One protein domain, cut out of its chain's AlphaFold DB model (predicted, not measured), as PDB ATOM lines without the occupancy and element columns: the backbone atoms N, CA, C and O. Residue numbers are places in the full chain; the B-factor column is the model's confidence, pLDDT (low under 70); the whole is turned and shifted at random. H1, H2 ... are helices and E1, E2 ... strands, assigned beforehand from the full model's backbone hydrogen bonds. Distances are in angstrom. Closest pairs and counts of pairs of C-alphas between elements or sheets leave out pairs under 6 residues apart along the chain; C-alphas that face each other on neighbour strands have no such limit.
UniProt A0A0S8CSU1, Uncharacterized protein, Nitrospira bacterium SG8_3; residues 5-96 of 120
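AT A GLANCE: This is residues 5 to 96 of the 120 residues of an uncharacterized protein of Nitrospira bacterium SG8_3 (UniProt A0A0S8CSU1). One antiparallel sheet of seven strands, strongly twisted, folds back on itself, with the short strands E6 and E5 as a small leaf over part of a larger leaf, E1, E2, E3 and E7, and E4 as the hinge. The long hairpin of E2 and E3, with E7 beside it, reaches to one end of the length; H1 lies at the other end, and the short H2 is on the opposite face. The printed part has 92 residues, with the elements E1 E2 E3 H1 E4 E5 E6 H2 E7 along the chain, and the sheet's order is E6 E5 E4 E1 E2 E3 E7. The class is mixed, helices and strands; the whole is compact, with a radius of gyration of the C-alphas of 14.0 A, and spans 42 by 28 by 25 A.

HOW THE PARTS SIT: Begin with E1, residues 5 to 10, and E2, residues 13 to 21, a hairpin in which N 8 and O 15 are 2.8 A apart. E2 and E3, residues 27 to 38, form the next hairpin, with N 16 and O 33 at 2.9 A; these three strands are a meander, each the antiparallel neighbour of the one before. E3 bends by 71 degrees at residue 35. The antiparallel neighbour of E3 on its other side from E2 is the edge strand E7, residues 87 to 92, with N 30 and O 89 at 2.8 A. On the other side of E1 is E4, residues 52 to 58, with N 7 and O 52 at 2.8 A. E4 is staggered: residues 52 to 54 pair with E1 and 54 to 58 with E5, residues 61 to 64, where N 63 and O 55 are 2.8 A apart. E6, residues 74 to 76, is the other edge strand and ends a second meander, E4 E5 E6; N 75 and O 62 are 2.8 A apart. H1, residues 39 to 46, is on the sheet over E2 at a height of 9.9 A and runs across the strands, at 74 degrees to E2 on the local plane; the closest C-alphas of the two are those of Ala 14 and Ser 39, 4.7 A apart. H2, residues 78 to 81, is on the opposite face, over none of the strands. In H1 every O i to N i+4 pair is within hydrogen-bond range; H2 is too short for such a pair.

IN THESE COORDINATES: Find C-alpha 5 at (17.286, -46.786, -14.825), where E1 begins. E3, the longest strand, runs 29.4 A from C-alpha 27 at (29.813, -46.663, -3.519); E2 runs 24.9 A, E4 17.9 A and E7 16.7 A, ending at C-alpha 92, (32.960, -43.827, -4.748).

THE WHOLE: The outline is elongated, but only just; the C-alphas of Asn 45 and Thr 95, the two farthest apart, are 43.1 A apart. The printed part has no cut and no long link. Look for pLDDT under 70 at residues 67 to 70 and 81 to 83.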
ATOM      1  N   GLY A   5      16.027 -46.868 -14.106       95.12
ATOM      2  CA  GLY A   5      17.286 -46.786 -14.825       95.12
ATOM      3  C   GLY A   5      17.194 -45.846 -16.014       95.12
ATOM      4  O   GLY A   5      16.218 -45.115 -16.187       95.12
ATOM      5  N   LYS A   6      18.227 -45.881 -16.849       96.69
ATOM      6  CA  LYS A   6      18.278 -45.144 -18.110       96.69
ATOM      7  C   LYS A   6      18.680 -46.083 -19.235       96.69
ATOM      8  O   LYS A   6      19.626 -46.844 -19.066       96.69
ATOM      9  N   VAL A   7      18.018 -46.012 -20.385       96.25
ATOM     10  CA  VAL A   7      18.579 -46.585 -21.614       96.25
ATOM     11  C   VAL A   7      19.688 -45.663 -22.093       96.25
ATOM     12  O   VAL A   7      19.442 -44.475 -22.275       96.25
ATOM     13  N   ILE A   8      20.891 -46.194 -22.279       97.19
ATOM     14  CA  ILE A   8      22.086 -45.446 -22.677       97.19
ATOM     15  C   ILE A   8      22.800 -46.134 -23.842       97.19
ATOM     16  O   ILE A   8      22.610 -47.330 -24.071       97.19
ATOM     17  N   ASP A   9      23.631 -45.374 -24.554       96.94
ATOM     18  CA  ASP A   9      24.598 -45.916 -25.507       96.94
ATOM     19  C   ASP A   9      25.902 -46.282 -24.792       96.94
ATOM     20  O   ASP A   9      26.438 -45.484 -24.020       96.94
ATOM     21  N   VAL A  10      26.409 -47.483 -25.063       96.06
ATOM     22  CA  VAL A  10      27.769 -47.902 -24.719       96.06
ATOM     23  C   VAL A  10      28.354 -48.590 -25.944       96.06
ATOM     24  O   VAL A  10      27.879 -49.654 -26.350       96.06
ATOM     25  N   ASP A  11      29.359 -47.964 -26.557       95.38
ATOM     26  CA  ASP A  11      30.057 -48.462 -27.748       95.38
ATOM     27  C   ASP A  11      29.106 -48.848 -28.906       95.38
ATOM     28  O   ASP A  11      29.279 -49.862 -29.593       95.38
ATOM     29  N   GLY A  12      28.058 -48.043 -29.129       95.19
ATOM     30  CA  GLY A  12      27.080 -48.258 -30.201       95.19
ATOM     31  C   GLY A  12      26.000 -49.303 -29.896       95.19
ATOM     32  O   GLY A  12      25.235 -49.675 -30.793       95.19
ATOM     33  N   TRP A  13      25.938 -49.820 -28.669       95.94
ATOM     34  CA  TRP A  13      24.915 -50.756 -28.202       95.94
ATOM     35  C   TRP A  13      24.067 -50.134 -27.097       95.94
ATOM     36  O   TRP A  13      24.559 -49.367 -26.272       95.94
ATOM     37  N   ALA A  14      22.781 -50.483 -27.070       95.38
ATOM     38  CA  ALA A  14      21.868 -49.992 -26.053       95.38
ATOM     39  C   ALA A  14      21.899 -50.868 -24.792       95.38
ATOM     40  O   ALA A  14      21.743 -52.093 -24.856       95.38
ATOM     41  N   PHE A  15      22.022 -50.215 -23.640       95.94
ATOM     42  CA  PHE A  15      21.975 -50.841 -22.320       95.94
ATOM     43  C   PHE A  15      20.962 -50.139 -21.432       95.94
ATOM     44  O   PHE A  15      20.803 -48.928 -21.526       95.94
ATOM     45  N   VAL A  16      20.340 -50.874 -20.513       95.62
ATOM     46  CA  VAL A  16      19.719 -50.266 -19.334       95.62
ATOM     47  C   VAL A  16      20.790 -50.125 -18.261       95.62
ATOM     48  O   VAL A  16      21.331 -51.120 -17.784       95.62
ATOM     49  N   LEU A  17      21.091 -48.886 -17.886       96.69
ATOM     50  CA  LEU A  17      21.914 -48.543 -16.739       96.69
ATOM     51  C   LEU A  17      21.022 -48.382 -15.509       96.69
ATOM     52  O   LEU A  17      20.250 -47.426 -15.414       96.69
ATOM     53  N   GLU A  18      21.165 -49.292 -14.552       94.81
ATOM     54  CA  GLU A  18      20.650 -49.115 -13.195       94.81
ATOM     55  C   GLU A  18      21.750 -48.538 -12.305       94.81
ATOM     56  O   GLU A  18      22.929 -48.856 -12.465       94.81
ATOM     57  N   SER A  19      21.384 -47.645 -11.390       95.06
ATOM     58  CA  SER A  19      22.324 -47.049 -10.440       95.06
ATOM     59  C   SER A  19      21.720 -47.052  -9.049       95.06
ATOM     60  O   SER A  19      20.684 -46.427  -8.823       95.06
ATOM     61  N   GLU A  20      22.369 -47.746  -8.123       93.69
ATOM     62  CA  GLU A  20      21.924 -47.834  -6.737       93.69
ATOM     63  C   GLU A  20      23.099 -47.691  -5.763       93.69
ATOM     64  O   GLU A  20      24.194 -48.201  -6.020       93.69
ATOM     65  N   PRO A  21      22.919 -46.978  -4.640       94.75
ATOM     66  CA  PRO A  21      23.949 -46.914  -3.623       94.75
ATOM     67  C   PRO A  21      24.102 -48.282  -2.949       94.75
ATOM     68  O   PRO A  21      23.116 -48.920  -2.573       94.75
ATOM     69  N   SER A  22      25.343 -48.710  -2.735       94.00
ATOM     70  CA  SER A  22      25.640 -49.889  -1.925       94.00
ATOM     71  C   SER A  22      25.148 -49.681  -0.495       94.00
ATOM     72  O   SER A  22      25.346 -48.633   0.117       94.00
ATOM     73  N   TYR A  23      24.507 -50.700   0.069       93.56
ATOM     74  CA  TYR A  23      23.928 -50.608   1.405       93.56
ATOM     75  C   TYR A  23      24.991 -50.530   2.508       93.56
ATOM     76  O   TYR A  23      24.796 -49.837   3.506       93.56
ATOM     77  N   SER A  24      26.117 -51.220   2.311       93.06
ATOM     78  CA  SER A  24      27.173 -51.411   3.310       93.06
ATOM     79  C   SER A  24      28.368 -50.482   3.138       93.06
ATOM     80  O   SER A  24      29.091 -50.240   4.098       93.06
ATOM     81  N   GLU A  25      28.592 -49.960   1.935       95.75
ATOM     82  CA  GLU A  25      29.794 -49.193   1.604       95.75
ATOM     83  C   GLU A  25      29.446 -47.952   0.769       95.75
ATOM     84  O   GLU A  25      28.491 -48.004  -0.007       95.75
ATOM     85  N   PRO A  26      30.215 -46.850   0.861       96.06
ATOM     86  CA  PRO A  26      29.925 -45.595   0.169       96.06
ATOM     87  C   PRO A  26      30.309 -45.652  -1.316       96.06
ATOM     88  O   PRO A  26      31.164 -44.904  -1.788       96.06
ATOM     89  N   PHE A  27      29.669 -46.541  -2.071       96.94
ATOM     90  CA  PHE A  27      29.813 -46.663  -3.519       96.94
ATOM     91  C   PHE A  27      28.448 -46.599  -4.195       96.94
ATOM     92  O   PHE A  27      27.478 -47.171  -3.704       96.94
ATOM     93  N   MET A  28      28.389 -45.947  -5.349       96.44
ATOM     94  CA  MET A  28      27.306 -46.098  -6.308       96.44
ATOM     95  C   MET A  28      27.630 -47.309  -7.177       96.44
ATOM     96  O   MET A  28      28.706 -47.365  -7.775       96.44
ATOM     97  N   VAL A  29      26.730 -48.283  -7.216       96.00
ATOM     98  CA  VAL A  29      26.829 -49.453  -8.083       96.00
ATOM     99  C   VAL A  29      26.086 -49.137  -9.372       96.00
ATOM    100  O   VAL A  29      24.897 -48.832  -9.345       96.00
ATOM    101  N   HIS A  30      26.799 -49.196 -10.489       96.38
ATOM    102  CA  HIS A  30      26.273 -48.992 -11.831       96.38
ATOM    103  C   HIS A  30      26.215 -50.338 -12.546       96.38
ATOM    104  O   HIS A  30      27.255 -50.948 -12.799       96.38
ATOM    105  N   THR A  31      25.016 -50.813 -12.867       95.06
ATOM    106  CA  THR A  31      24.804 -52.123 -13.491       95.06
ATOM    107  C   THR A  31      24.278 -51.946 -14.909       95.06
ATOM    108  O   THR A  31      23.261 -51.290 -15.123       95.06
ATOM    109  N   TYR A  32      24.981 -52.537 -15.875       95.31
ATOM    110  CA  TYR A  32      24.703 -52.396 -17.303       95.31
ATOM    111  C   TYR A  32      24.033 -53.665 -17.830       95.31
ATOM    112  O   TYR A  32      24.671 -54.716 -17.964       95.31
ATOM    113  N   TRP A  33      22.747 -53.564 -18.151       94.19
ATOM    114  CA  TRP A  33      21.941 -54.668 -18.663       94.19
ATOM    115  C   TRP A  33      21.780 -54.571 -20.185       94.19
ATOM    116  O   TRP A  33      21.236 -53.575 -20.669       94.19
ATOM    117  N   PRO A  34      22.233 -55.570 -20.961       93.69
ATOM    118  CA  PRO A  34      22.162 -55.513 -22.418       93.69
ATOM    119  C   PRO A  34      20.719 -55.642 -22.926       93.69
ATOM    120  O   PRO A  34      19.948 -56.486 -22.458       93.69
ATOM    121  N   LEU A  35      20.367 -54.823 -23.924       92.56
ATOM    122  CA  LEU A  35      19.088 -54.915 -24.644       92.56
ATOM    123  C   LEU A  35      19.178 -55.721 -25.949       92.56
ATOM    124  O   LEU A  35      18.151 -56.013 -26.556       92.56
ATOM    125  N   GLY A  36      20.389 -56.056 -26.406       90.62
ATOM    126  CA  GLY A  36      20.605 -56.786 -27.662       90.62
ATOM    127  C   GLY A  36      20.290 -55.983 -28.934       90.62
ATOM    128  O   GLY A  36      20.200 -56.562 -30.013       90.62
ATOM    129  N   VAL A  37      20.123 -54.659 -28.833       92.44
ATOM    130  CA  VAL A  37      19.834 -53.762 -29.967       92.44
ATOM    131  C   VAL A  37      20.870 -52.644 -30.060       92.44
ATOM    132  O   VAL A  37      21.439 -52.220 -29.049       92.44
ATOM    133  N   ARG A  38      21.125 -52.151 -31.275       95.50
ATOM    134  CA  ARG A  38      22.001 -50.991 -31.479       95.50
ATOM    135  C   ARG A  38      21.286 -49.718 -31.041       95.50
ATOM    136  O   ARG A  38      20.097 -49.549 -31.298       95.50
ATOM    137  N   SER A  39      22.021 -48.796 -30.433       95.31
ATOM    138  CA  SER A  39      21.490 -47.495 -30.006       95.31
ATOM    139  C   SER A  39      20.902 -46.688 -31.162       95.31
ATOM    140  O   SER A  39      19.802 -46.161 -31.049       95.31
ATOM    141  N   ARG A  40      21.583 -46.668 -32.315       94.12
ATOM    142  CA  ARG A  40      21.100 -45.989 -33.529       94.12
ATOM    143  C   ARG A  40      19.735 -46.501 -34.000       94.12
ATOM    144  O   ARG A  40      18.953 -45.735 -34.552       94.12
ATOM    145  N   ASP A  41      19.451 -47.786 -33.777       93.31
ATOM    146  CA  ASP A  41      18.193 -48.401 -34.188       93.31
ATOM    147  C   ASP A  41      17.054 -47.924 -33.274       93.31
ATOM    148  O   ASP A  41      15.914 -47.855 -33.727       93.31
ATOM    149  N   ILE A  42      17.361 -47.536 -32.022       91.38
ATOM    150  CA  ILE A  42      16.406 -46.911 -31.092       91.38
ATOM    151  C   ILE A  42      15.901 -45.584 -31.666       91.38
ATOM    152  O   ILE A  42      14.695 -45.366 -31.807       91.38
ATOM    153  N   THR A  43      16.828 -44.718 -32.063       87.69
ATOM    154  CA  THR A  43      16.495 -43.419 -32.650       87.69
ATOM    155  C   THR A  43      15.828 -43.573 -34.012       87.69
ATOM    156  O   THR A  43      14.787 -42.968 -34.251       87.69
ATOM    157  N   TYR A  44      16.365 -44.433 -34.880       90.56
ATOM    158  CA  TYR A  44      15.850 -44.610 -36.237       90.56
ATOM    159  C   TYR A  44      14.437 -45.213 -36.277       90.56
ATOM    160  O   TYR A  44      13.579 -44.702 -36.991       90.56
ATOM    161  N   ASN A  45      14.167 -46.271 -35.502       87.81
ATOM    162  CA  ASN A  45      12.879 -46.971 -35.576       87.81
ATOM    163  C   ASN A  45      11.805 -46.377 -34.653       87.81
ATOM    164  O   ASN A  45      10.618 -46.509 -34.947       87.81
ATOM    165  N   TRP A  46      12.195 -45.755 -33.534       85.88
ATOM    166  CA  TRP A  46      11.245 -45.294 -32.511       85.88
ATOM    167  C   TRP A  46      11.313 -43.790 -32.220       85.88
ATOM    168  O   TRP A  46      10.530 -43.299 -31.404       85.88
ATOM    169  N   GLY A  47      12.202 -43.045 -32.887       86.38
ATOM    170  CA  GLY A  47      12.272 -41.587 -32.771       86.38
ATOM    171  C   GLY A  47      12.559 -41.122 -31.345       86.38
ATOM    172  O   GLY A  47      11.927 -40.181 -30.864       86.38
ATOM    173  N   ARG A  48      13.431 -41.838 -30.628       86.38
ATOM    174  CA  ARG A  48      13.905 -41.434 -29.303       86.38
ATOM    175  C   ARG A  48      15.405 -41.256 -29.288       86.38
ATOM    176  O   ARG A  48      16.147 -42.142 -29.713       86.38
ATOM    177  N   ASP A  49      15.822 -40.147 -28.710       90.81
ATOM    178  CA  ASP A  49      17.217 -39.911 -28.392       90.81
ATOM    179  C   ASP A  49      17.555 -40.553 -27.047       90.81
ATOM    180  O   ASP A  49      16.737 -40.586 -26.125       90.81
ATOM    181  N   LEU A  50      18.766 -41.094 -26.949       92.69
ATOM    182  CA  LEU A  50      19.318 -41.585 -25.691       92.69
ATOM    183  C   LEU A  50      20.002 -40.417 -24.947       92.69
ATOM    184  O   LEU A  50      20.628 -39.578 -25.597       92.69
ATOM    185  N   PRO A  51      19.954 -40.367 -23.602       95.69
ATOM    186  CA  PRO A  51      19.403 -41.384 -22.713       95.69
ATOM    187  C   PRO A  51      17.880 -41.295 -22.524       95.69
ATOM    188  O   PRO A  51      17.315 -40.206 -22.505       95.69
ATOM    189  N   ILE A  52      17.230 -42.439 -22.288       93.88
ATOM    190  CA  ILE A  52      15.784 -42.522 -22.008       93.88
ATOM    191  C   ILE A  52      15.575 -42.985 -20.570       93.88
ATOM    192  O   ILE A  52      16.061 -44.051 -20.198       93.88
ATOM    193  N   ASP A  53      14.830 -42.229 -19.767       94.50
ATOM    194  CA  ASP A  53      14.440 -42.661 -18.423       94.50
ATOM    195  C   ASP A  53      13.476 -43.845 -18.482       94.50
ATOM    196  O   ASP A  53      12.480 -43.815 -19.208       94.50
ATOM    197  N   VAL A  54      13.761 -44.895 -17.710       94.94
ATOM    198  CA  VAL A  54      12.956 -46.118 -17.681       94.94
ATOM    199  C   VAL A  54      12.703 -46.633 -16.268       94.94
ATOM    200  O   VAL A  54      13.502 -46.443 -15.352       94.94
ATOM    201  N   GLU A  55      11.598 -47.348 -16.099       94.06
ATOM    202  CA  GLU A  55      11.251 -48.088 -14.891       94.06
ATOM    203  C   GLU A  55      11.049 -49.571 -15.204       94.06
ATOM    204  O   GLU A  55      10.531 -49.944 -16.258       94.06
ATOM    205  N   TYR A  56      11.473 -50.440 -14.296       91.19
ATOM    206  CA  TYR A  56      11.228 -51.868 -14.392       91.19
ATOM    207  C   TYR A  56       9.731 -52.138 -14.269       91.19
ATOM    208  O   TYR A  56       9.089 -51.726 -13.302       91.19
ATOM    209  N   TRP A  57       9.195 -52.890 -15.226       88.75
ATOM    210  CA  TRP A  57       7.791 -53.266 -15.258       88.75
ATOM    211  C   TRP A  57       7.587 -54.717 -14.809       88.75
ATOM    212  O   TRP A  57       7.010 -54.956 -13.750       88.75
ATOM    213  N   ARG A  58       8.052 -55.691 -15.604       87.56
ATOM    214  CA  ARG A  58       7.993 -57.140 -15.308       87.56
ATOM    215  C   ARG A  58       8.820 -57.950 -16.301       87.56
ATOM    216  O   ARG A  58       9.059 -57.477 -17.405       87.56
ATOM    217  N   ASP A  59       9.200 -59.176 -15.942       86.88
ATOM    218  CA  ASP A  59       9.794 -60.176 -16.850       86.88
ATOM    219  C   ASP A  59      10.994 -59.655 -17.668       86.88
ATOM    220  O   ASP A  59      11.116 -59.893 -18.873       86.88
ATOM    221  N   GLY A  60      11.854 -58.865 -17.018       88.50
ATOM    222  CA  GLY A  60      13.015 -58.250 -17.668       88.50
ATOM    223  C   GLY A  60      12.646 -57.154 -18.671       88.50
ATOM    224  O   GLY A  60      13.408 -56.894 -19.595       88.50
ATOM    225  N   ILE A  61      11.472 -56.539 -18.533       91.75
ATOM    226  CA  ILE A  61      11.020 -55.421 -19.362       91.75
ATOM    227  C   ILE A  61      11.094 -54.136 -18.550       91.75
ATOM    228  O   ILE A  61      10.520 -54.044 -17.463       91.75
ATOM    229  N   TYR A  62      11.736 -53.136 -19.136       93.44
ATOM    230  CA  TYR A  62      11.730 -51.751 -18.698       93.44
ATOM    231  C   TYR A  62      10.791 -50.939 -19.583       93.44
ATOM    232  O   TYR A  62      10.664 -51.206 -20.778       93.44
ATOM    233  N   GLN A  63      10.123 -49.955 -19.005       93.56
ATOM    234  CA  GLN A  63       9.196 -49.071 -19.689       93.56
ATOM    235  C   GLN A  63       9.668 -47.627 -19.549       93.56
ATOM    236  O   GLN A  63      10.086 -47.220 -18.472       93.56
ATOM    237  N   GLU A  64       9.594 -46.861 -20.632       93.00
ATOM    238  CA  GLU A  64       9.870 -45.423 -20.648       93.00
ATOM    239  C   GLU A  64       9.026 -44.674 -19.601       93.00
ATOM    240  O   GLU A  64       7.798 -44.806 -19.564       93.00
ATOM    241  N   VAL A  65       9.685 -43.848 -18.784       89.38
ATOM    242  CA  VAL A  65       9.056 -42.940 -17.814       89.38
ATOM    243  C   VAL A  65       8.639 -41.664 -18.547       89.38
ATOM    244  O   VAL A  65       9.133 -40.573 -18.292       89.38
ATOM    245  N   ASN A  66       7.724 -41.793 -19.503       78.44
ATOM    246  CA  ASN A  66       7.066 -40.650 -20.123       78.44
ATOM    247  C   ASN A  66       5.559 -40.801 -19.933       78.44
ATOM    248  O   ASN A  66       4.911 -41.609 -20.598       78.44
ATOM    249  N   ARG A  67       5.018 -40.038 -18.979       63.69
ATOM    250  CA  ARG A  67       3.604 -40.110 -18.582       63.69
ATOM    251  C   ARG A  67       2.661 -39.446 -19.584       63.69
ATOM    252  O   ARG A  67       1.470 -39.738 -19.548       63.69
ATOM    253  N   ASP A  68       3.190 -38.623 -20.486       68.88
ATOM    254  CA  ASP A  68       2.410 -37.923 -21.510       68.88
ATOM    255  C   ASP A  68       2.299 -38.741 -22.809       68.88
ATOM    256  O   ASP A  68       1.479 -38.454 -23.683       68.88
ATOM    257  N   CYS A  69       3.091 -39.810 -22.942       66.69
ATOM    258  CA  CYS A  69       3.004 -40.729 -24.067       66.69
ATOM    259  C   CYS A  69       1.891 -41.761 -23.846       66.69
ATOM    260  O   CYS A  69       2.004 -42.653 -23.009       66.69
ATOM    261  N   PHE A  70       0.861 -41.729 -24.696       69.81
ATOM    262  CA  PHE A  70      -0.217 -42.734 -24.702       69.81
ATOM    263  C   PHE A  70       0.292 -44.175 -24.929       69.81
ATOM    264  O   PHE A  70      -0.400 -45.149 -24.630       69.81
ATOM    265  N   ARG A  71       1.507 -44.330 -25.474       79.50
ATOM    266  CA  ARG A  71       2.188 -45.616 -25.675       79.50
ATOM    267  C   ARG A  71       3.669 -45.489 -25.305       79.50
ATOM    268  O   ARG A  71       4.466 -45.148 -26.178       79.50
ATOM    269  N   PRO A  72       4.044 -45.736 -24.039       87.00
ATOM    270  CA  PRO A  72       5.441 -45.696 -23.629       87.00
ATOM    271  C   PRO A  72       6.216 -46.833 -24.294       87.00
ATOM    272  O   PRO A  72       5.696 -47.946 -24.460       87.00
ATOM    273  N   LEU A  73       7.465 -46.562 -24.667       90.38
ATOM    274  CA  LEU A  73       8.332 -47.597 -25.212       90.38
ATOM    275  C   LEU A  73       8.686 -48.630 -24.151       90.38
ATOM    276  O   LEU A  73       8.798 -48.333 -22.961       90.38
ATOM    277  N   LYS A  74       8.854 -49.869 -24.608       92.31
ATOM    278  CA  LYS A  74       9.211 -51.006 -23.766       92.31
ATOM    279  C   LYS A  74      10.496 -51.622 -24.282       92.31
ATOM    280  O   LYS A  74      10.588 -51.991 -25.448       92.31
ATOM    281  N   PHE A  75      11.451 -51.769 -23.382       92.12
ATOM    282  CA  PHE A  75      12.773 -52.307 -23.638       92.12
ATOM    283  C   PHE A  75      12.888 -53.634 -22.904       92.12
ATOM    284  O   PHE A  75      12.798 -53.689 -21.680       92.12
ATOM    285  N   ARG A  76      13.036 -54.725 -23.650       92.19
ATOM    286  CA  ARG A  76      13.218 -56.054 -23.072       92.19
ATOM    287  C   ARG A  76      14.711 -56.347 -22.977       92.19
ATOM    288  O   ARG A  76      15.408 -56.241 -23.978       92.19
ATOM    289  N   LEU A  77      15.170 -56.739 -21.793       92.00
ATOM    290  CA  LEU A  77      16.519 -57.260 -21.596       92.00
ATOM    291  C   LEU A  77      16.732 -58.517 -22.438       92.00
ATOM    292  O   LEU A  77      15.817 -59.333 -22.605       92.00
ATOM    293  N   GLU A  78      17.961 -58.718 -22.896       84.19
ATOM    294  CA  GLU A  78      18.348 -59.946 -23.579       84.19
ATOM    295  C   GLU A  78      18.003 -61.171 -22.703       84.19
ATOM    296  O   GLU A  78      18.264 -61.187 -21.499       84.19
ATOM    297  N   ASN A  79      17.341 -62.181 -23.275       79.62
ATOM    298  CA  ASN A  79      16.852 -63.374 -22.562       79.62
ATOM    299  C   ASN A  79      15.865 -63.112 -21.397       79.62
ATOM    300  O   ASN A  79      15.747 -63.934 -20.485       79.62
ATOM    301  N   GLY A  80      15.131 -61.992 -21.409       70.38
ATOM    302  CA  GLY A  80      14.037 -61.736 -20.458       70.38
ATOM    303  C   GLY A  80      14.496 -61.507 -19.015       70.38
ATOM    304  O   GLY A  80      13.785 -61.856 -18.077       70.38
ATOM    305  N   GLY A  81      15.703 -60.968 -18.822       65.31
ATOM    306  CA  GLY A  81      16.251 -60.674 -17.493       65.31
ATOM    307  C   GLY A  81      16.800 -61.888 -16.739       65.31
ATOM    308  O   GLY A  81      17.184 -61.756 -15.582       65.31
ATOM    309  N   LYS A  82      16.886 -63.058 -17.389       68.31
ATOM    310  CA  LYS A  82      17.706 -64.192 -16.912       68.31
ATOM    311  C   LYS A  82      19.209 -63.968 -17.132       68.31
ATOM    312  O   LYS A  82      20.020 -64.809 -16.758       68.31
ATOM    313  N   THR A  83      19.565 -62.875 -17.795       62.62
ATOM    314  CA  THR A  83      20.931 -62.457 -18.097       62.62
ATOM    315  C   THR A  83      21.661 -62.034 -16.828       62.62
ATOM    316  O   THR A  83      21.078 -61.442 -15.928       62.62
ATOM    317  N   THR A  84      22.958 -62.318 -16.768       79.81
ATOM    318  CA  THR A  84      23.902 -61.602 -15.905       79.81
ATOM    319  C   THR A  84      24.168 -60.217 -16.497       79.81
ATOM    320  O   THR A  84      24.137 -60.075 -17.724       79.81
ATOM    321  N   PRO A  85      24.443 -59.190 -15.679       89.62
ATOM    322  CA  PRO A  85      24.795 -57.881 -16.210       89.62
ATOM    323  C   PRO A  85      26.074 -57.983 -17.042       89.62
ATOM    324  O   PRO A  85      26.996 -58.714 -16.682       89.62
ATOM    325  N   ALA A  86      26.141 -57.245 -18.151       91.56
ATOM    326  CA  ALA A  86      27.320 -57.250 -19.017       91.56
ATOM    327  C   ALA A  86      28.522 -56.590 -18.331       91.56
ATOM    328  O   ALA A  86      29.674 -56.941 -18.580       91.56
ATOM    329  N   LYS A  87      28.241 -55.620 -17.457       92.62
ATOM    330  CA  LYS A  87      29.241 -54.869 -16.709       92.62
ATOM    331  C   LYS A  87      28.643 -54.370 -15.401       92.62
ATOM    332  O   LYS A  87      27.456 -54.052 -15.329       92.62
ATOM    333  N   THR A  88      29.468 -54.303 -14.364       94.56
ATOM    334  CA  THR A  88      29.147 -53.599 -13.120       94.56
ATOM    335  C   THR A  88      30.328 -52.723 -12.740       94.56
ATOM    336  O   THR A  88      31.456 -53.206 -12.676       94.56
ATOM    337  N   GLU A  89      30.069 -51.446 -12.489       96.50
ATOM    338  CA  GLU A  89      31.068 -50.487 -12.026       96.50
ATOM    339  C   GLU A  89      30.707 -49.967 -10.639       96.50
ATOM    340  O   GLU A  89      29.535 -49.916 -10.259       96.50
ATOM    341  N   LYS A  90      31.727 -49.583  -9.873       96.75
ATOM    342  CA  LYS A  90      31.561 -48.960  -8.561       96.75
ATOM    343  C   LYS A  90      32.230 -47.597  -8.570       96.75
ATOM    344  O   LYS A  90      33.446 -47.513  -8.727       96.75
ATOM    345  N   THR A  91      31.446 -46.552  -8.340       96.88
ATOM    346  CA  THR A  91      31.948 -45.181  -8.215       96.88
ATOM    347  C   THR A  91      31.892 -44.766  -6.747       96.88
ATOM    348  O   THR A  91      30.821 -44.861  -6.148       96.88
ATOM    349  N   PRO A  92      32.995 -44.313  -6.125       96.44
ATOM    350  CA  PRO A  92      32.960 -43.827  -4.748       96.44
ATOM    351  C   PRO A  92      31.967 -42.671  -4.583       96.44
ATOM    352  O   PRO A  92      31.970 -41.724  -5.369       96.44
ATOM    353  N   ILE A  93      31.142 -42.723  -3.538       95.44
ATOM    354  CA  ILE A  93      30.265 -41.621  -3.141       95.44
ATOM    355  C   ILE A  93      31.041 -40.768  -2.134       95.44
ATOM    356  O   ILE A  93      31.283 -41.223  -1.011       95.44
ATOM    357  N   PRO A  94      31.448 -39.539  -2.496       93.81
ATOM    358  CA  PRO A  94      32.307 -38.733  -1.642       93.81
ATOM    359  C   PRO A  94      31.612 -38.392  -0.323       93.81
ATOM    360  O   PRO A  94      30.405 -38.142  -0.282       93.81
ATOM    361  N   THR A  95      32.383 -38.350   0.765       93.50
ATOM    362  CA  THR A  95      31.876 -37.903   2.065       93.50
ATOM    363  C   THR A  95      31.411 -36.442   1.962       93.50
ATOM    364  O   THR A  95      32.185 -35.592   1.515       93.50
ATOM    365  N   PRO A  96      30.181 -36.112   2.395       90.19
ATOM    366  CA  PRO A  96      29.579 -34.795   2.174       90.19
ATOM    367  C   PRO A  96      30.213 -33.690   3.024       90.19
ATOM    368  O   PRO A  96      30.091 -32.508   2.711       90.19
TER     369      PRO A  96